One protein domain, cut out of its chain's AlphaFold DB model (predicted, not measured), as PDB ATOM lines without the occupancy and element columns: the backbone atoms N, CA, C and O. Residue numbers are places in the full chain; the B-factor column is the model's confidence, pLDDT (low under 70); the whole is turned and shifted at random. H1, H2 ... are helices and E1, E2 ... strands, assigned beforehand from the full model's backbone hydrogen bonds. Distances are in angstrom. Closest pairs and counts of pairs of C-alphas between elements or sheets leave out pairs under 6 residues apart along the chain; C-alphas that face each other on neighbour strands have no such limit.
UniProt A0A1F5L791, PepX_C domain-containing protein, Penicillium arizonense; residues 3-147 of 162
ATOM      1  N   CYS A   3      51.028  24.596   8.588       97.44
ATOM      2  CA  CYS A   3      52.060  25.381   9.270       97.44
ATOM      3  C   CYS A   3      53.293  24.491   9.495       97.44
ATOM      4  O   CYS A   3      53.140  23.347   9.909       97.44
ATOM      5  N   GLU A   4      54.492  25.000   9.211       97.31
ATOM      6  CA  GLU A   4      55.765  24.262   9.355       97.31
ATOM      7  C   GLU A   4      56.399  24.429  10.746       97.31
ATOM      8  O   GLU A   4      57.265  23.657  11.145       97.31
ATOM      9  N   ASP A   5      56.000  25.460  11.491       95.75
ATOM     10  CA  ASP A   5      56.729  25.898  12.683       95.75
ATOM     11  C   ASP A   5      56.251  25.225  13.978       95.75
ATOM     12  O   ASP A   5      57.003  25.144  14.953       95.75
ATOM     13  N   ARG A   6      54.981  24.806  14.031       95.50
ATOM     14  CA  ARG A   6      54.300  24.338  15.249       95.50
ATOM     15  C   ARG A   6      53.284  23.244  14.941       95.50
ATOM     16  O   ARG A   6      52.850  23.086  13.806       95.50
ATOM     17  N   ASP A   7      52.903  22.510  15.984       96.56
ATOM     18  CA  ASP A   7      51.957  21.394  15.926       96.56
ATOM     19  C   ASP A   7      50.481  21.810  16.118       96.56
ATOM     20  O   ASP A   7      49.587  20.978  16.302       96.56
ATOM     21  N   ASP A   8      50.219  23.118  16.144       97.19
ATOM     22  CA  ASP A   8      48.892  23.705  16.280       97.19
ATOM     23  C   ASP A   8      48.928  25.185  15.889       97.19
ATOM     24  O   ASP A   8      49.956  25.851  16.016       97.19
ATOM     25  N   PHE A   9      47.791  25.711  15.451       96.12
ATOM     26  CA  PHE A   9      47.625  27.119  15.110       96.12
ATOM     27  C   PHE A   9      46.144  27.517  15.143       96.12
ATOM     28  O   PHE A   9      45.241  26.706  14.979       96.12
ATOM     29  N   THR A  10      45.885  28.794  15.378       95.88
ATOM     30  CA  THR A  10      44.578  29.449  15.366       95.88
ATOM     31  C   THR A  10      44.438  30.301  14.115       95.88
ATOM     32  O   THR A  10      45.297  31.138  13.818       95.88
ATOM     33  N   VAL A  11      43.330  30.117  13.413       96.81
ATOM     34  CA  VAL A  11      42.975  30.860  12.210       96.81
ATOM     35  C   VAL A  11      41.773  31.732  12.513       96.81
ATOM     36  O   VAL A  11      40.783  31.262  13.067       96.81
ATOM     37  N   PHE A  12      41.868  32.995  12.121       96.31
ATOM     38  CA  PHE A  12      40.771  33.946  12.118       96.31
ATOM     39  C   PHE A  12      40.369  34.224  10.678       96.31
ATOM     40  O   PHE A  12      41.227  34.394   9.808       96.31
ATOM     41  N   VAL A  13      39.066  34.302  10.443       97.25
ATOM     42  CA  VAL A  13      38.471  34.731   9.180       97.25
ATOM     43  C   VAL A  13      37.575  35.923   9.473       97.25
ATOM     44  O   VAL A  13      36.824  35.888  10.443       97.25
ATOM     45  N   ILE A  14      37.633  36.968   8.651       97.19
ATOM     46  CA  ILE A  14      36.671  38.074   8.676       97.19
ATOM     47  C   ILE A  14      36.164  38.358   7.265       97.19
ATOM     48  O   ILE A  14      36.935  38.364   6.301       97.19
ATOM     49  N   LEU A  15      34.862  38.603   7.160       96.94
ATOM     50  CA  LEU A  15      34.201  39.073   5.952       96.94
ATOM     51  C   LEU A  15      34.028  40.587   6.051       96.94
ATOM     52  O   LEU A  15      33.330  41.076   6.932       96.94
ATOM     53  N   ARG A  16      34.676  41.338   5.161       97.06
ATOM     54  CA  ARG A  16      34.554  42.799   5.077       97.06
ATOM     55  C   ARG A  16      33.692  43.173   3.882       97.06
ATOM     56  O   ARG A  16      33.926  42.670   2.785       97.06
ATOM     57  N   LYS A  17      32.749  44.089   4.078       97.25
ATOM     58  CA  LYS A  17      32.064  44.765   2.976       97.25
ATOM     59  C   LYS A  17      32.949  45.895   2.451       97.25
ATOM     60  O   LYS A  17      33.595  46.585   3.240       97.25
ATOM     61  N   LYS A  18      32.976  46.078   1.137       98.25
ATOM     62  CA  LYS A  18      33.661  47.169   0.450       98.25
ATOM     63  C   LYS A  18      32.681  47.949  -0.407       98.25
ATOM     64  O   LYS A  18      31.822  47.345  -1.047       98.25
ATOM     65  N   ASP A  19      32.847  49.265  -0.442       97.56
ATOM     66  CA  ASP A  19      32.106  50.118  -1.364       97.56
ATOM     67  C   ASP A  19      32.549  49.892  -2.823       97.56
ATOM     68  O   ASP A  19      33.508  49.164  -3.107       97.56
ATOM     69  N   LYS A  20      31.874  50.567  -3.759       98.06
ATOM     70  CA  LYS A  20      32.187  50.516  -5.198       98.06
ATOM     71  C   LYS A  20      33.597  50.975  -5.587       98.06
ATOM     72  O   LYS A  20      34.042  50.709  -6.698       98.06
ATOM     73  N   ASN A  21      34.293  51.679  -4.697       97.75
ATOM     74  CA  ASN A  21      35.665  52.141  -4.895       97.75
ATOM     75  C   ASN A  21      36.681  51.240  -4.170       97.75
ATOM     76  O   ASN A  21      37.877  51.524  -4.176       97.75
ATOM     77  N   GLY A  22      36.222  50.160  -3.529       97.19
ATOM     78  CA  GLY A  22      37.053  49.231  -2.777       97.19
ATOM     79  C   GLY A  22      37.389  49.679  -1.350       97.19
ATOM     80  O   GLY A  22      38.191  48.996  -0.703       97.19
ATOM     81  N   LYS A  23      36.803  50.775  -0.844       96.81
ATOM     82  CA  LYS A  23      36.965  51.227   0.547       96.81
ATOM     83  C   LYS A  23      36.249  50.256   1.475       96.81
ATOM     84  O   LYS A  23      35.090  49.919   1.251       96.81
ATOM     85  N   ASP A  24      36.922  49.843   2.544       96.06
ATOM     86  CA  ASP A  24      36.299  49.034   3.587       96.06
ATOM     87  C   ASP A  24      35.170  49.807   4.274       96.06
ATOM     88  O   ASP A  24      35.376  50.901   4.801       96.06
ATOM     89  N   LEU A  25      33.992  49.194   4.314       95.75
ATOM     90  CA  LEU A  25      32.856  49.701   5.060       95.75
ATOM     91  C   LEU A  25      32.855  49.142   6.487       95.75
ATOM     92  O   LEU A  25      33.468  48.113   6.803       95.75
ATOM     93  N   MET A  26      32.176  49.881   7.354       94.94
ATOM     94  CA  MET A  26      31.910  49.548   8.747       94.94
ATOM     95  C   MET A  26      30.438  49.834   9.026       94.94
ATOM     96  O   MET A  26      29.815  50.635   8.330       94.94
ATOM     97  N   HIS A  27      29.893  49.193  10.049       93.81
ATOM     98  CA  HIS A  27      28.541  49.444  10.526       93.81
ATOM     99  C   HIS A  27      28.594  50.119  11.897       93.81
ATOM    100  O   HIS A  27      29.336  49.677  12.773       93.81
ATOM    101  N   LEU A  28      27.808  51.177  12.097       95.00
ATOM    102  CA  LEU A  28      27.668  51.829  13.395       95.00
ATOM    103  C   LEU A  28      26.679  51.034  14.253       95.00
ATOM    104  O   LEU A  28      25.532  50.851  13.867       95.00
ATOM    105  N   ASN A  29      27.096  50.593  15.436       92.88
ATOM    106  CA  ASN A  29      26.267  49.776  16.334       92.88
ATOM    107  C   ASN A  29      25.086  50.545  16.958       92.88
ATOM    108  O   ASN A  29      24.240  49.946  17.619       92.88
ATOM    109  N   PHE A  30      25.022  51.861  16.745       91.12
ATOM    110  CA  PHE A  30      23.952  52.743  17.199       91.12
ATOM    111  C   PHE A  30      23.304  53.429  15.997       91.12
ATOM    112  O   PHE A  30      23.989  53.732  15.019       91.12
ATOM    113  N   PRO A  31      22.000  53.729  16.047       92.56
ATOM    114  CA  PRO A  31      21.367  54.456  14.961       92.56
ATOM    115  C   PRO A  31      21.883  55.902  14.900       92.56
ATOM    116  O   PRO A  31      21.981  56.567  15.930       92.56
ATOM    117  N   PHE A  32      22.135  56.424  13.693       93.81
ATOM    118  CA  PHE A  32      22.664  57.785  13.497       93.81
ATOM    119  C   PHE A  32      21.827  58.889  14.167       93.81
ATOM    120  O   PHE A  32      22.375  59.873  14.638       93.81
ATOM    121  N   HIS A  33      20.502  58.734  14.273       94.38
ATOM    122  CA  HIS A  33      19.653  59.739  14.932       94.38
ATOM    123  C   HIS A  33      19.898  59.859  16.447       94.38
ATOM    124  O   HIS A  33      19.451  60.826  17.058       94.38
ATOM    125  N   ALA A  34      20.559  58.873  17.058       93.88
ATOM    126  CA  ALA A  34      20.904  58.860  18.477       93.88
ATOM    127  C   ALA A  34      22.357  59.298  18.735       93.88
ATOM    128  O   ALA A  34      22.818  59.236  19.875       93.88
ATOM    129  N   THR A  35      23.092  59.714  17.702       91.94
ATOM    130  CA  THR A  35      24.503  60.097  17.798       91.94
ATOM    131  C   THR A  35      24.713  61.540  17.316       91.94
ATOM    132  O   THR A  35      23.882  62.085  16.588       91.94
ATOM    133  N   PRO A  36      25.803  62.213  17.730       91.44
ATOM    134  CA  PRO A  36      26.113  63.570  17.267       91.44
ATOM    135  C   PRO A  36      26.722  63.613  15.852       91.44
ATOM    136  O   PRO A  36      26.965  64.699  15.333       91.44
ATOM    137  N   ILE A  37      26.981  62.451  15.244       93.69
ATOM    138  CA  ILE A  37      27.618  62.292  13.933       93.69
ATOM    139  C   ILE A  37      26.577  61.976  12.860       93.69
ATOM    140  O   ILE A  37      25.557  61.344  13.128       93.69
ATOM    141  N   LYS A  38      26.854  62.358  11.615       93.69
ATOM    142  CA  LYS A  38      25.994  62.043  10.460       93.69
ATOM    143  C   LYS A  38      26.548  60.923   9.589       93.69
ATOM    144  O   LYS A  38      25.826  60.388   8.750       93.69
ATOM    145  N   SER A  39      27.813  60.565   9.782       94.12
ATOM    146  CA  SER A  39      28.483  59.487   9.063       94.12
ATOM    147  C   SER A  39      29.592  58.867   9.915       94.12
ATOM    148  O   SER A  39      30.085  59.484  10.854       94.12
ATOM    149  N   ILE A  40      29.991  57.633   9.593       94.56
ATOM    150  CA  ILE A  40      31.104  56.953  10.280       94.56
ATOM    151  C   ILE A  40      32.439  57.672  10.033       94.56
ATOM    152  O   ILE A  40      33.295  57.674  10.911       94.56
ATOM    153  N   ASP A  41      32.595  58.326   8.879       92.38
ATOM    154  CA  ASP A  41      33.808  59.076   8.519       92.38
ATOM    155  C   ASP A  41      34.048  60.304   9.419       92.38
ATOM    156  O   ASP A  41      35.156  60.834   9.453       92.38
ATOM    157  N   GLU A  42      33.036  60.747  10.172       94.62
ATOM    158  CA  GLU A  42      33.165  61.818  11.167       94.62
ATOM    159  C   GLU A  42      33.741  61.332  12.505       94.62
ATOM    160  O   GLU A  42      34.111  62.166  13.331       94.62
ATOM    161  N   ILE A  43      33.823  60.016  12.742       93.38
ATOM    162  CA  ILE A  43      34.369  59.458  13.987       93.38
ATOM    163  C   ILE A  43      35.899  59.546  13.942       93.38
ATOM    164  O   ILE A  43      36.514  58.867  13.107       93.38
ATOM    165  N   PRO A  44      36.539  60.312  14.848       92.56
ATOM    166  CA  PRO A  44      37.993  60.365  14.929       92.56
ATOM    167  C   PRO A  44      38.580  58.964  15.111       92.56
ATOM    168  O   PRO A  44      38.047  58.170  15.880       92.56
ATOM    169  N   GLU A  45      39.703  58.659  14.459       89.88
ATOM    170  CA  GLU A  45      40.335  57.327  14.522       89.88
ATOM    171  C   GLU A  45      40.586  56.858  15.967       89.88
ATOM    172  O   GLU A  45      40.344  55.702  16.296       89.88
ATOM    173  N   ALA A  46      40.975  57.776  16.857       89.75
ATOM    174  CA  ALA A  46      41.194  57.496  18.278       89.75
ATOM    175  C   ALA A  46      39.915  57.113  19.057       89.75
ATOM    176  O   ALA A  46      40.012  56.572  20.157       89.75
ATOM    177  N   GLU A  47      38.735  57.403  18.510       90.44
ATOM    178  CA  GLU A  47      37.422  57.084  19.083       90.44
ATOM    179  C   GLU A  47      36.749  55.890  18.384       90.44
ATOM    180  O   GLU A  47      35.670  55.450  18.792       90.44
ATOM    181  N   GLN A  48      37.366  55.341  17.335       92.38
ATOM    182  CA  GLN A  48      36.897  54.116  16.697       92.38
ATOM    183  C   GLN A  48      37.222  52.916  17.591       92.38
ATOM    184  O   GLN A  48      38.359  52.726  18.018       92.38
ATOM    185  N   ALA A  49      36.221  52.088  17.877       91.94
ATOM    186  CA  ALA A  49      36.363  50.900  18.711       91.94
ATOM    187  C   ALA A  49      35.356  49.817  18.305       91.94
ATOM    188  O   ALA A  49      34.306  50.092  17.732       91.94
ATOM    189  N   SER A  50      35.598  48.559  18.670       90.25
ATOM    190  CA  SER A  50      34.638  47.483  18.369       90.25
ATOM    191  C   SER A  50      33.293  47.659  19.100       90.25
ATOM    192  O   SER A  50      32.299  47.026  18.750       90.25
ATOM    193  N   LEU A  51      33.246  48.523  20.125       89.00
ATOM    194  CA  LEU A  51      32.025  48.868  20.860       89.00
ATOM    195  C   LEU A  51      31.065  49.728  20.030       89.00
ATOM    196  O   LEU A  51      29.854  49.522  20.101       89.00
ATOM    197  N   ASN A  52      31.575  50.671  19.234       92.19
ATOM    198  CA  ASN A  52      30.744  51.536  18.393       92.19
ATOM    199  C   ASN A  52      30.702  51.081  16.931       92.19
ATOM    200  O   ASN A  52      29.698  51.334  16.270       92.19
ATOM    201  N   LEU A  53      31.723  50.380  16.439       94.69
ATOM    202  CA  LEU A  53      31.826  49.966  15.044       94.69
ATOM    203  C   LEU A  53      31.927  48.449  14.900       94.69
ATOM    204  O   LEU A  53      32.726  47.782  15.554       94.69
ATOM    205  N   HIS A  54      31.152  47.905  13.971       93.88
ATOM    206  CA  HIS A  54      31.254  46.527  13.525       93.88
ATOM    207  C   HIS A  54      31.957  46.470  12.163       93.88
ATOM    208  O   HIS A  54      31.494  47.049  11.179       93.88
ATOM    209  N   LEU A  55      33.090  45.764  12.110       94.62
ATOM    210  CA  LEU A  55      33.900  45.620  10.895       94.62
ATOM    211  C   LEU A  55      33.321  44.595   9.906       94.62
ATOM    212  O   LEU A  55      33.569  44.696   8.703       94.62
ATOM    213  N   GLY A  56      32.586  43.605  10.414       94.75
ATOM    214  CA  GLY A  56      32.041  42.482   9.657       94.75
ATOM    215  C   GLY A  56      32.083  41.175  10.450       94.75
ATOM    216  O   GLY A  56      32.737  41.091  11.495       94.75
ATOM    217  N   SER A  57      31.383  40.149   9.963       94.31
ATOM    218  CA  SER A  57      31.324  38.859  10.649       94.31
ATOM    219  C   SER A  57      32.647  38.127  10.607       94.31
ATOM    220  O   SER A  57      33.381  38.158   9.616       94.31
ATOM    221  N   MET A  58      32.903  37.397  11.686       95.44
ATOM    222  CA  MET A  58      34.134  36.655  11.869       95.44
ATOM    223  C   MET A  58      33.891  35.197  12.237       95.44
ATOM    224  O   MET A  58      32.846  34.835  12.777       95.44
ATOM    225  N   GLY A  59      34.895  34.382  11.949       96.12
ATOM    226  CA  GLY A  59      35.026  33.008  12.406       96.12
ATOM    227  C   GLY A  59      36.421  32.784  12.982       96.12
ATOM    228  O   GLY A  59      37.386  33.448  12.590       96.12
ATOM    229  N   ILE A  60      36.532  31.855  13.923       96.56
ATOM    230  CA  ILE A  60      37.800  31.465  14.541       96.56
ATOM    231  C   ILE A  60      37.822  29.954  14.734       96.56
ATOM    232  O   ILE A  60      36.837  29.369  15.178       96.56
ATOM    233  N   LEU A  61      38.953  29.322  14.431       97.56
ATOM    234  CA  LEU A  61      39.166  27.917  14.756       97.56
ATOM    235  C   LEU A  61      40.633  27.645  15.080       97.56
ATOM    236  O   LEU A  61      41.542  28.124  14.400       97.56
ATOM    237  N   ARG A  62      40.859  26.843  16.121       97.38
ATOM    238  CA  ARG A  62      42.157  26.234  16.426       97.38
ATOM    239  C   ARG A  62      42.249  24.896  15.700       97.38
ATOM    240  O   ARG A  62      41.341  24.081  15.835       97.38
ATOM    241  N   ALA A  63      43.335  24.667  14.968       97.88
ATOM    242  CA  ALA A  63      43.519  23.495  14.121       97.88
ATOM    243  C   ALA A  63      43.400  22.182  14.906       97.88
ATOM    244  O   ALA A  63      42.721  21.264  14.455       97.88
ATOM    245  N   SER A  64      43.946  22.123  16.123       97.94
ATOM    246  CA  SER A  64      43.800  20.944  16.987       97.94
ATOM    247  C   SER A  64      42.372  20.680  17.489       97.94
ATOM    248  O   SER A  64      42.098  19.615  18.031       97.94
ATOM    249  N   HIS A  65      41.441  21.615  17.294       98.00
ATOM    250  CA  HIS A  65      40.024  21.486  17.647       98.00
ATOM    251  C   HIS A  65      39.114  21.351  16.415       98.00
ATOM    252  O   HIS A  65      37.925  21.652  16.485       98.00
ATOM    253  N   GLN A  66      39.658  20.896  15.289       97.12
ATOM    254  CA  GLN A  66      38.929  20.719  14.030       97.12
ATOM    255  C   GLN A  66      37.817  19.655  14.053       97.12
ATOM    256  O   GLN A  66      37.072  19.568  13.083       97.12
ATOM    257  N   GLU A  67      37.707  18.831  15.103       97.62
ATOM    258  CA  GLU A  67      36.665  17.798  15.221       97.62
ATOM    259  C   GLU A  67      35.269  18.408  15.024       97.62
ATOM    260  O   GLU A  67      34.982  19.486  15.545       97.62
ATOM    261  N   ILE A  68      34.398  17.716  14.287       97.50
ATOM    262  CA  ILE A  68      33.014  18.132  14.030       97.50
ATOM    263  C   ILE A  68      32.080  17.019  14.495       97.50
ATOM    264  O   ILE A  68      32.257  15.857  14.134       97.50
ATOM    265  N   ASP A  69      31.059  17.389  15.263       97.25
ATOM    266  CA  ASP A  69      29.925  16.520  15.573       97.25
ATOM    267  C   ASP A  69      28.707  16.985  14.767       97.25
ATOM    268  O   ASP A  69      27.919  17.829  15.200       97.25
ATOM    269  N   SER A  70      28.562  16.415  13.569       95.81
ATOM    270  CA  SER A  70      27.516  16.789  12.612       95.81
ATOM    271  C   SER A  70      26.098  16.554  13.130       95.81
ATOM    272  O   SER A  70      25.172  17.189  12.635       95.81
ATOM    273  N   SER A  71      25.909  15.687  14.133       97.06
ATOM    274  CA  SER A  71      24.591  15.445  14.737       97.06
ATOM    275  C   SER A  71      24.078  16.640  15.549       97.06
ATOM    276  O   SER A  71      22.885  16.738  15.830       97.06
ATOM    277  N   ARG A  72      24.981  17.559  15.916       97.19
ATOM    278  CA  ARG A  72      24.702  18.767  16.702       97.19
ATOM    279  C   ARG A  72      24.847  20.056  15.900       97.19
ATOM    280  O   ARG A  72      24.557  21.128  16.434       97.19
ATOM    281  N   SER A  73      25.307  19.974  14.653       95.38
ATOM    282  CA  SER A  73      25.370  21.124  13.754       95.38
ATOM    283  C   SER A  73      23.959  21.651  13.508       95.38
ATOM    284  O   SER A  73      23.083  20.925  13.047       95.38
ATOM    285  N   ILE A  74      23.740  22.930  13.806       91.12
ATOM    286  CA  ILE A  74      22.433  23.583  13.621       91.12
ATOM    287  C   ILE A  74      22.153  23.927  12.151       91.12
ATOM    288  O   ILE A  74      21.022  24.240  11.794       91.12
ATOM    289  N   HIS A  75      23.182  23.891  11.301       90.44
ATOM    290  CA  HIS A  75      23.115  24.181   9.871       90.44
ATOM    291  C   HIS A  75      24.314  23.524   9.155       90.44
ATOM    292  O   HIS A  75      25.384  23.450   9.765       90.44
ATOM    293  N   PRO A  76      24.213  23.087   7.880       87.62
ATOM    294  CA  PRO A  76      25.337  22.445   7.181       87.62
ATOM    295  C   PRO A  76      26.586  23.334   7.063       87.62
ATOM    296  O   PRO A  76      27.703  22.833   7.045       87.62
ATOM    297  N   GLN A  77      26.401  24.655   7.023       88.00
ATOM    298  CA  GLN A  77      27.465  25.665   6.960       88.00
ATOM    299  C   GLN A  77      27.855  26.221   8.342       88.00
ATOM    300  O   GLN A  77      28.637  27.165   8.428       88.00
ATOM    301  N   PHE A  78      27.296  25.674   9.425       89.75
ATOM    302  CA  PHE A  78      27.606  26.079  10.795       89.75
ATOM    303  C   PHE A  78      27.994  24.841  11.622       89.75
ATOM    304  O   PHE A  78      27.160  24.297  12.358       89.75
ATOM    305  N   PRO A  79      29.236  24.340  11.451       93.88
ATOM    306  CA  PRO A  79      29.675  23.098  12.069       93.88
ATOM    307  C   PRO A  79      29.740  23.233  13.590       93.88
ATOM    308  O   PRO A  79      30.219  24.230  14.132       93.88
ATOM    309  N   PHE A  80      29.280  22.198  14.289       97.06
ATOM    310  CA  PHE A  80      29.445  22.114  15.730       97.06
ATOM    311  C   PHE A  80      30.785  21.451  16.077       97.06
ATOM    312  O   PHE A  80      30.964  20.244  15.895       97.06
ATOM    313  N   HIS A  81      31.711  22.235  16.627       97.69
ATOM    314  CA  HIS A  81      32.967  21.731  17.178       97.69
ATOM    315  C   HIS A  81      32.789  21.382  18.663       97.69
ATOM    316  O   HIS A  81      32.479  22.259  19.472       97.69
ATOM    317  N   PRO A  82      32.982  20.118  19.083       97.50
ATOM    318  CA  PRO A  82      32.742  19.717  20.467       97.50
ATOM    319  C   PRO A  82      33.822  20.207  21.434       97.50
ATOM    320  O   PRO A  82      33.574  20.235  22.637       97.50
ATOM    321  N   HIS A  83      35.011  20.551  20.927       97.50
ATOM    322  CA  HIS A  83      36.167  21.014  21.702       97.50
ATOM    323  C   HIS A  83      36.559  20.107  22.887       97.50
ATOM    324  O   HIS A  83      37.098  20.581  23.883       97.50
ATOM    325  N   LYS A  84      36.306  18.795  22.785       97.62
ATOM    326  CA  LYS A  84      36.554  17.830  23.872       97.62
ATOM    327  C   LYS A  84      38.010  17.379  23.977       97.62
ATOM    328  O   LYS A  84      38.427  16.935  25.043       97.62
ATOM    329  N   ARG A  85      38.768  17.462  22.886       96.88
ATOM    330  CA  ARG A  85      40.179  17.073  22.827       96.88
ATOM    331  C   ARG A  85      40.960  17.970  21.872       96.88
ATOM    332  O   ARG A  85      40.368  18.724  21.104       96.88
ATOM    333  N   GLN A  86      42.282  17.865  21.964       97.62
ATOM    334  CA  GLN A  86      43.229  18.488  21.046       97.62
ATOM    335  C   GLN A  86      43.874  17.406  20.182       97.62
ATOM    336  O   GLN A  86      44.749  16.680  20.651       97.62
ATOM    337  N   ASP A  87      43.474  17.339  18.921       97.25
ATOM    338  CA  ASP A  87      44.080  16.480  17.910       97.25
ATOM    339  C   ASP A  87      45.196  17.272  17.214       97.25
ATOM    340  O   ASP A  87      44.962  17.957  16.218       97.25
ATOM    341  N   LYS A  88      46.404  17.262  17.802       97.44
ATOM    342  CA  LYS A  88      47.563  18.024  17.296       97.44
ATOM    343  C   LYS A  88      47.848  17.722  15.821       97.44
ATOM    344  O   LYS A  88      47.699  16.591  15.364       97.44
ATOM    345  N   VAL A  89      48.292  18.742  15.092       97.06
ATOM    346  CA  VAL A  89      48.564  18.684  13.654       97.06
ATOM    347  C   VAL A  89      50.068  18.699  13.460       97.06
ATOM    348  O   VAL A  89      50.693  19.728  13.678       97.06
ATOM    349  N   SER A  90      50.672  17.581  13.058       97.81
ATOM    350  CA  SER A  90      52.118  17.536  12.811       97.81
ATOM    351  C   SER A  90      52.553  18.648  11.841       97.81
ATOM    352  O   SER A  90      51.865  18.858  10.835       97.81
ATOM    353  N   PRO A  91      53.682  19.334  12.096       97.88
ATOM    354  CA  PRO A  91      54.181  20.379  11.209       97.88
ATOM    355  C   PRO A  91      54.237  19.943   9.738       97.88
ATOM    356  O   PRO A  91      54.569  18.799   9.434       97.88
ATOM    357  N   GLY A  92      53.841  20.842   8.838       97.38
ATOM    358  CA  GLY A  92      53.741  20.607   7.394       97.38
ATOM    359  C   GLY A  92      52.475  19.862   6.947       97.38
ATOM    360  O   GLY A  92      52.129  19.889   5.765       97.38
ATOM    361  N   THR A  93      51.714  19.263   7.870       98.12
ATOM    362  CA  THR A  93      50.480  18.539   7.525       98.12
ATOM    363  C   THR A  93      49.397  19.500   7.041       98.12
ATOM    364  O   THR A  93      49.078  20.497   7.696       98.12
ATOM    365  N   ILE A  94      48.794  19.183   5.893       98.19
ATOM    366  CA  ILE A  94      47.630  19.906   5.382       98.19
ATOM    367  C   ILE A  94      46.387  19.427   6.129       98.19
ATOM    368  O   ILE A  94      46.031  18.254   6.100       98.19
ATOM    369  N   VAL A  95      45.712  20.367   6.783       97.75
ATOM    370  CA  VAL A  95      44.505  20.134   7.573       97.75
ATOM    371  C   VAL A  95      43.319  20.922   7.009       97.75
ATOM    372  O   VAL A  95      43.462  22.094   6.628       97.75
ATOM    373  N   LYS A  96      42.140  20.292   6.924       97.56
ATOM    374  CA  LYS A  96      40.888  20.961   6.539       97.56
ATOM    375  C   LYS A  96      40.310  21.664   7.765       97.56
ATOM    376  O   LYS A  96      40.127  21.042   8.800       97.56
ATOM    377  N   LEU A  97      40.003  22.950   7.633       97.69
ATOM    378  CA  LEU A  97      39.374  23.736   8.691       97.69
ATOM    379  C   LEU A  97      38.009  24.208   8.196       97.69
ATOM    380  O   LEU A  97      37.939  25.019   7.275       97.69
ATOM    381  N   GLU A  98      36.936  23.694   8.791       96.94
ATOM    382  CA  GLU A  98      35.578  24.185   8.544       96.94
ATOM    383  C   GLU A  98      35.254  25.251   9.584       96.94
ATOM    384  O   GLU A  98      34.901  24.945  10.714       96.94
ATOM    385  N   ILE A  99      35.458  26.516   9.225       96.75
ATOM    386  CA  ILE A  99      35.348  27.632  10.166       96.75
ATOM    387  C   ILE A  99      33.960  28.252  10.029       96.75
ATOM    388  O   ILE A  99      33.675  28.926   9.039       96.75
ATOM    389  N   GLY A 100      33.108  28.047  11.035       94.38
ATOM    390  CA  GLY A 100      31.822  28.735  11.124       94.38
ATOM    391  C   GLY A 100      32.020  30.250  11.231       94.38
ATOM    392  O   GLY A 100      32.749  30.728  12.102       94.38
ATOM    393  N   ILE A 101      31.374  31.005  10.343       93.88
ATOM    394  CA  ILE A 101      31.349  32.471  10.381       93.88
ATOM    395  C   ILE A 101      30.048  32.895  11.051       93.88
ATOM    396  O   ILE A 101      28.981  32.369  10.733       93.88
ATOM    397  N   TRP A 102      30.136  33.824  12.001       91.00
ATOM    398  CA  TRP A 102      28.961  34.272  12.739       91.00
ATOM    399  C   TRP A 102      27.915  34.897  11.808       91.00
ATOM    400  O   TRP A 102      28.256  35.642  10.887       91.00
ATOM    401  N   ALA A 103      26.643  34.580  12.045       88.00
ATOM    402  CA  ALA A 103      25.555  34.997  11.172       88.00
ATOM    403  C   ALA A 103      25.453  36.530  11.079       88.00
ATOM    404  O   ALA A 103      25.558  37.232  12.085       88.00
ATOM    405  N   MET A 104      25.217  37.033   9.866       84.44
ATOM    406  CA  MET A 104      24.945  38.443   9.585       84.44
ATOM    407  C   MET A 104      23.911  38.577   8.473       84.44
ATOM    408  O   MET A 104      23.865  37.743   7.571       84.44
ATOM    409  N   GLY A 105      23.128  39.653   8.524       90.12
ATOM    410  CA  GLY A 105      22.404  40.177   7.371       90.12
ATOM    411  C   GLY A 105      23.170  41.373   6.819       90.12
ATOM    412  O   GLY A 105      23.513  42.276   7.582       90.12
ATOM    413  N   VAL A 106      23.486  41.355   5.525       92.44
ATOM    414  CA  VAL A 106      24.173  42.457   4.842       92.44
ATOM    415  C   VAL A 106      23.600  42.599   3.448       92.44
ATOM    416  O   VAL A 106      23.690  41.668   2.651       92.44
ATOM    417  N   ASP A 107      23.095  43.788   3.152       93.94
ATOM    418  CA  ASP A 107      22.723  44.165   1.795       93.94
ATOM    419  C   ASP A 107      23.968  44.612   1.028       93.94
ATOM    420  O   ASP A 107      24.845  45.284   1.585       93.94
ATOM    421  N   PHE A 108      24.052  44.236  -0.246       94.88
ATOM    422  CA  PHE A 108      25.084  44.690  -1.174       94.88
ATOM    423  C   PHE A 108      24.411  45.420  -2.331       94.88
ATOM    424  O   PHE A 108      23.610  44.840  -3.059       94.88
ATOM    425  N   GLU A 109      24.763  46.688  -2.490       96.81
ATOM    426  CA  GLU A 109      24.353  47.539  -3.596       96.81
ATOM    427  C   GLU A 109      25.236  47.297  -4.828       96.81
ATOM    428  O   GLU A 109      26.319  46.703  -4.758       96.81
ATOM    429  N   GLU A 110      24.794  47.798  -5.982       97.81
ATOM    430  CA  GLU A 110      25.547  47.696  -7.231       97.81
ATOM    431  C   GLU A 110      26.982  48.239  -7.084       97.81
ATOM    432  O   GLU A 110      27.224  49.369  -6.650       97.81
ATOM    433  N   GLY A 111      27.954  47.412  -7.480       98.06
ATOM    434  CA  GLY A 111      29.381  47.728  -7.425       98.06
ATOM    435  C   GLY A 111      30.047  47.448  -6.077       98.06
ATOM    436  O   GLY A 111      31.275  47.406  -6.021       98.06
ATOM    437  N   GLU A 112      29.291  47.216  -5.002       98.12
ATOM    438  CA  GLU A 112      29.863  46.807  -3.720       98.12
ATOM    439  C   GLU A 112      30.396  45.370  -3.777       98.12
ATOM    440  O   GLU A 112      29.980  44.544  -4.591       98.12
ATOM    441  N   SER A 113      31.355  45.053  -2.906       97.25
ATOM    442  CA  SER A 113      32.013  43.744  -2.917       97.25
ATOM    443  C   SER A 113      32.319  43.218  -1.524       97.25
ATOM    444  O   SER A 113      32.393  43.962  -0.546       97.25
ATOM    445  N   ILE A 114      32.516  41.906  -1.433       96.19
ATOM    446  CA  ILE A 114      32.955  41.228  -0.216       96.19
ATOM    447  C   ILE A 114      34.455  40.928  -0.280       96.19
ATOM    448  O   ILE A 114      34.997  40.528  -1.309       96.19
ATOM    449  N   SER A 115      35.142  41.100   0.845       96.88
ATOM    450  CA  SER A 115      36.548  40.759   1.029       96.88
ATOM    451  C   SER A 115      36.678  39.745   2.156       96.88
ATOM    452  O   SER A 115      36.404  40.045   3.315       96.88
ATOM    453  N   VAL A 116      37.137  38.546   1.807       97.00
ATOM    454  CA  VAL A 116      37.510  37.507   2.770       97.00
ATOM    455  C   VAL A 116      38.943  37.767   3.213       97.00
ATOM    456  O   VAL A 116      39.840  37.873   2.375       97.00
ATOM    457  N   ARG A 117      39.177  37.876   4.520       97.38
ATOM    458  CA  ARG A 117      40.526  38.019   5.086       97.38
ATOM    459  C   ARG A 117      40.781  36.912   6.080       97.38
ATOM    460  O   ARG A 117      39.937  36.638   6.927       97.38
ATOM    461  N   ILE A 118      41.950  36.297   5.968       97.31
ATOM    462  CA  ILE A 118      42.362  35.151   6.771       97.31
ATOM    463  C   ILE A 118      43.691  35.508   7.430       97.31
ATOM    464  O   ILE A 118      44.605  35.983   6.755       97.31
ATOM    465  N   GLY A 119      43.802  35.302   8.739       94.44
ATOM    466  CA  GLY A 119      44.990  35.692   9.495       94.44
ATOM    467  C   GLY A 119      45.184  34.912  10.789       94.44
ATOM    468  O   GLY A 119      44.296  34.205  11.257       94.44
ATOM    469  N   GLY A 120      46.377  35.041  11.372       92.12
ATOM    470  CA  GLY A 120      46.733  34.463  12.676       92.12
ATOM    471  C   GLY A 120      46.483  35.400  13.865       92.12
ATOM    472  O   GLY A 120      46.921  35.107  14.978       92.12
ATOM    473  N   GLN A 121      45.827  36.537  13.642       89.19
ATOM    474  CA  GLN A 121      45.510  37.532  14.665       89.19
ATOM    475  C   GLN A 121      44.026  37.873  14.630       89.19
ATOM    476  O   GLN A 121      43.385  37.768  13.584       89.19
ATOM    477  N   TYR A 122      43.505  38.286  15.785       89.19
ATOM    478  CA  TYR A 122      42.130  38.742  15.915       89.19
ATOM    479  C   TYR A 122      41.924  40.003  15.052       89.19
ATOM    480  O   TYR A 122      42.643  40.983  15.248       89.19
ATOM    481  N   PRO A 123      41.000  39.990  14.076       89.25
ATOM    482  CA  PRO A 123      40.808  41.103  13.156       89.25
ATOM    483  C   PRO A 123      39.913  42.175  13.792       89.25
ATOM    484  O   PRO A 123      38.719  42.245  13.507       89.25
ATOM    485  N   SER A 124      40.487  42.998  14.666       86.62
ATOM    486  CA  SER A 124      39.787  44.088  15.352       86.62
ATOM    487  C   SER A 124      40.283  45.466  14.947       86.62
ATOM    488  O   SER A 124      41.302  45.615  14.269       86.62
ATOM    489  N   ILE A 125      39.571  46.481  15.431       87.44
ATOM    490  CA  ILE A 125      40.157  47.805  15.608       87.44
ATOM    491  C   ILE A 125      41.305  47.663  16.646       87.44
ATOM    492  O   ILE A 125      41.384  46.689  17.407       87.44
ATOM    493  N   ALA A 126      42.298  48.547  16.608       78.94
ATOM    494  CA  ALA A 126      43.475  48.457  17.476       78.94
ATOM    495  C   ALA A 126      43.245  49.120  18.851       78.94
ATOM    496  O   ALA A 126      44.152  49.740  19.402       78.94
ATOM    497  N   GLU A 127      42.038  49.025  19.416       79.62
ATOM    498  CA  GLU A 127      41.680  49.727  20.656       79.62
ATOM    499  C   GLU A 127      42.202  49.029  21.925       79.62
ATOM    500  O   GLU A 127      42.415  49.673  22.954       79.62
ATOM    501  N   TYR A 128      42.463  47.718  21.860       79.31
ATOM    502  CA  TYR A 128      43.028  46.951  22.970       79.31
ATOM    503  C   TYR A 128      44.434  46.460  22.641       79.31
ATOM    504  O   TYR A 128      44.639  45.703  21.693       79.31
ATOM    505  N   LYS A 129      45.403  46.775  23.512       78.12
ATOM    506  CA  LYS A 129      46.797  46.304  23.388       78.12
ATOM    507  C   LYS A 129      46.899  44.786  23.219       78.12
ATOM    508  O   LYS A 129      47.770  44.309  22.499       78.12
ATOM    509  N   SER A 130      46.002  44.024  23.847       75.31
ATOM    510  CA  SER A 130      45.953  42.561  23.739       75.31
ATOM    511  C   SER A 130      45.713  42.054  22.312       75.31
ATOM    512  O   SER A 130      46.087  40.924  22.017       75.31
ATOM    513  N   PHE A 131      45.117  42.864  21.431       74.62
ATOM    514  CA  PHE A 131      44.879  42.513  20.027       74.62
ATOM    515  C   PHE A 131      46.015  42.950  19.093       74.62
ATOM    516  O   PHE A 131      46.125  42.427  17.988       74.62
ATOM    517  N   SER A 132      46.887  43.855  19.546       73.00
ATOM    518  CA  SER A 132      48.004  44.396  18.755       73.00
ATOM    519  C   SER A 132      49.381  43.876  19.188       73.00
ATOM    520  O   SER A 132      50.356  44.019  18.452       73.00
ATOM    521  N   ASN A 133      49.485  43.275  20.374       80.56
ATOM    522  CA  ASN A 133      50.716  42.655  20.859       80.56
ATOM    523  C   ASN A 133      50.983  41.295  20.181       80.56
ATOM    524  O   ASN A 133      50.053  40.657  19.675       80.56
ATOM    525  N   PRO A 134      52.238  40.799  20.207       81.00
ATOM    526  CA  PRO A 134      52.535  39.427  19.814       81.00
ATOM    527  C   PRO A 134      51.615  38.430  20.531       81.00
ATOM    528  O   PRO A 134      51.367  38.556  21.733       81.00
ATOM    529  N   ARG A 135      51.117  37.437  19.785       81.44
ATOM    530  CA  ARG A 135      50.242  36.384  20.320       81.44
ATOM    531  C   ARG A 135      50.978  35.642  21.447       81.44
ATOM    532  O   ARG A 135      52.144  35.288  21.257       81.44
ATOM    533  N   PRO A 136      50.340  35.408  22.607       84.06
ATOM    534  CA  PRO A 136      50.915  34.591  23.662       84.06
ATOM    535  C   PRO A 136      51.452  33.246  23.164       84.06
ATOM    536  O   PRO A 136      50.824  32.567  22.355       84.06
ATOM    537  N   GLU A 137      52.583  32.814  23.721       87.94
ATOM    538  CA  GLU A 137      53.266  31.577  23.313       87.94
ATOM    539  C   GLU A 137      52.362  30.334  23.401       87.94
ATOM    540  O   GLU A 137      52.427  29.449  22.551       87.94
ATOM    541  N   HIS A 138      51.467  30.288  24.393       86.69
ATOM    542  CA  HIS A 138      50.528  29.180  24.585       86.69
ATOM    543  C   HIS A 138      49.463  29.077  23.482       86.69
ATOM    544  O   HIS A 138      48.784  28.058  23.378       86.69
ATOM    545  N   GLU A 139      49.291  30.111  22.654       86.75
ATOM    546  CA  GLU A 139      48.340  30.071  21.547       86.75
ATOM    547  C   GLU A 139      48.900  29.382  20.302       86.75
ATOM    548  O   GLU A 139      48.109  29.015  19.430       86.75
ATOM    549  N   LEU A 140      50.217  29.157  20.263       91.44
ATOM    550  CA  LEU A 140      50.969  28.382  19.268       91.44
ATOM    551  C   LEU A 140      51.003  28.955  17.840       91.44
ATOM    552  O   LEU A 140      51.691  28.399  16.991       91.44
ATOM    553  N   ASN A 141      50.377  30.108  17.575       93.50
ATOM    554  CA  ASN A 141      50.561  30.810  16.299       93.50
ATOM    555  C   ASN A 141      52.006  31.273  16.135       93.50
ATOM    556  O   ASN A 141      52.478  32.124  16.891       93.50
ATOM    557  N   ARG A 142      52.695  30.747  15.120       93.12
ATOM    558  CA  ARG A 142      54.081  31.098  14.816       93.12
ATOM    559  C   ARG A 142      54.374  30.919  13.333       93.12
ATOM    560  O   ARG A 142      53.916  29.967  12.714       93.12
ATOM    561  N   GLY A 143      55.193  31.827  12.808       92.19
ATOM    562  CA  GLY A 143      55.737  31.732  11.461       92.19
ATOM    563  C   GLY A 143      54.662  31.796  10.381       92.19
ATOM    564  O   GLY A 143      53.756  32.630  10.448       92.19
ATOM    565  N   ARG A 144      54.805  30.972   9.340       95.31
ATOM    566  CA  ARG A 144      53.985  31.081   8.125       95.31
ATOM    567  C   ARG A 144      52.872  30.041   8.121       95.31
ATOM    568  O   ARG A 144      53.129  28.841   8.113       95.31
ATOM    569  N   HIS A 145      51.633  30.513   8.029       96.25
ATOM    570  CA  HIS A 145      50.478  29.665   7.744       96.25
ATOM    571  C   HIS A 145      50.191  29.689   6.240       96.25
ATOM    572  O   HIS A 145      50.192  30.755   5.622       96.25
ATOM    573  N   VAL A 146      49.935  28.525   5.647       97.81
ATOM    574  CA  VAL A 146      49.687  28.375   4.208       97.81
ATOM    575  C   VAL A 146      48.232  27.989   3.968       97.81
ATOM    576  O   VAL A 146      47.715  27.032   4.553       97.81
ATOM    577  N   ILE A 147      47.568  28.740   3.092       97.88
ATOM    578  CA  ILE A 147      46.247  28.404   2.556       97.88
ATOM    579  C   ILE A 147      46.476  27.701   1.221       97.88
ATOM    580  O   ILE A 147      47.217  28.198   0.377       97.88
TER     581      ILE A 147
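What this domain is: This is residues 3 to 147 of the 162 residues of the protein "PepX_C domain-containing protein" of Penicillium arizonense (UniProt A0A1F5L791). There is little regular structure: a narrow sheet of three strands is set among long loops, residues 19 to 57 reaching beyond one end and residues 63 to 112 beyond the other before returning to E3. The 145 printed residues include E1, E2, E3 and then the short helix H1. The sheet's order is E2, E1, E3, antiparallel; the class is mostly strand, with only 25 residues in named elements. The whole is only just loose, close to compact, with radius of gyration of the C-alphas 17.8 A and spans of 52 by 35 by 27 A.

Where its parts are: E1, residues 10 to 18, begins at C-alpha 10 (44.578, 29.449, 15.366) and measures 25.6 A. E2, residues 58 to 62, measures 13.9 A; E3, residues 113 to 119, 19.7 A; H1, residues 129 to 132, 5.2 A, ending at C-alpha 132 (48.004, 44.396, 18.755).

How they stand to each other: E1 and E2 form an antiparallel hairpin at 166 degrees, with N 13 and O 59 within hydrogen-bond range at 2.9 A. E1 and E3 are antiparallel at 161 degrees, with N 16 and O 115 at 2.8 A. H1, too short for any O i to N i+4 pair, is not on the sheet.

The domain as a whole: The printed part has no cut. Links E1 to E2 and E2 to E3 are long. Residues 33 to 38 stand free. No printed residue has pLDDT under 70.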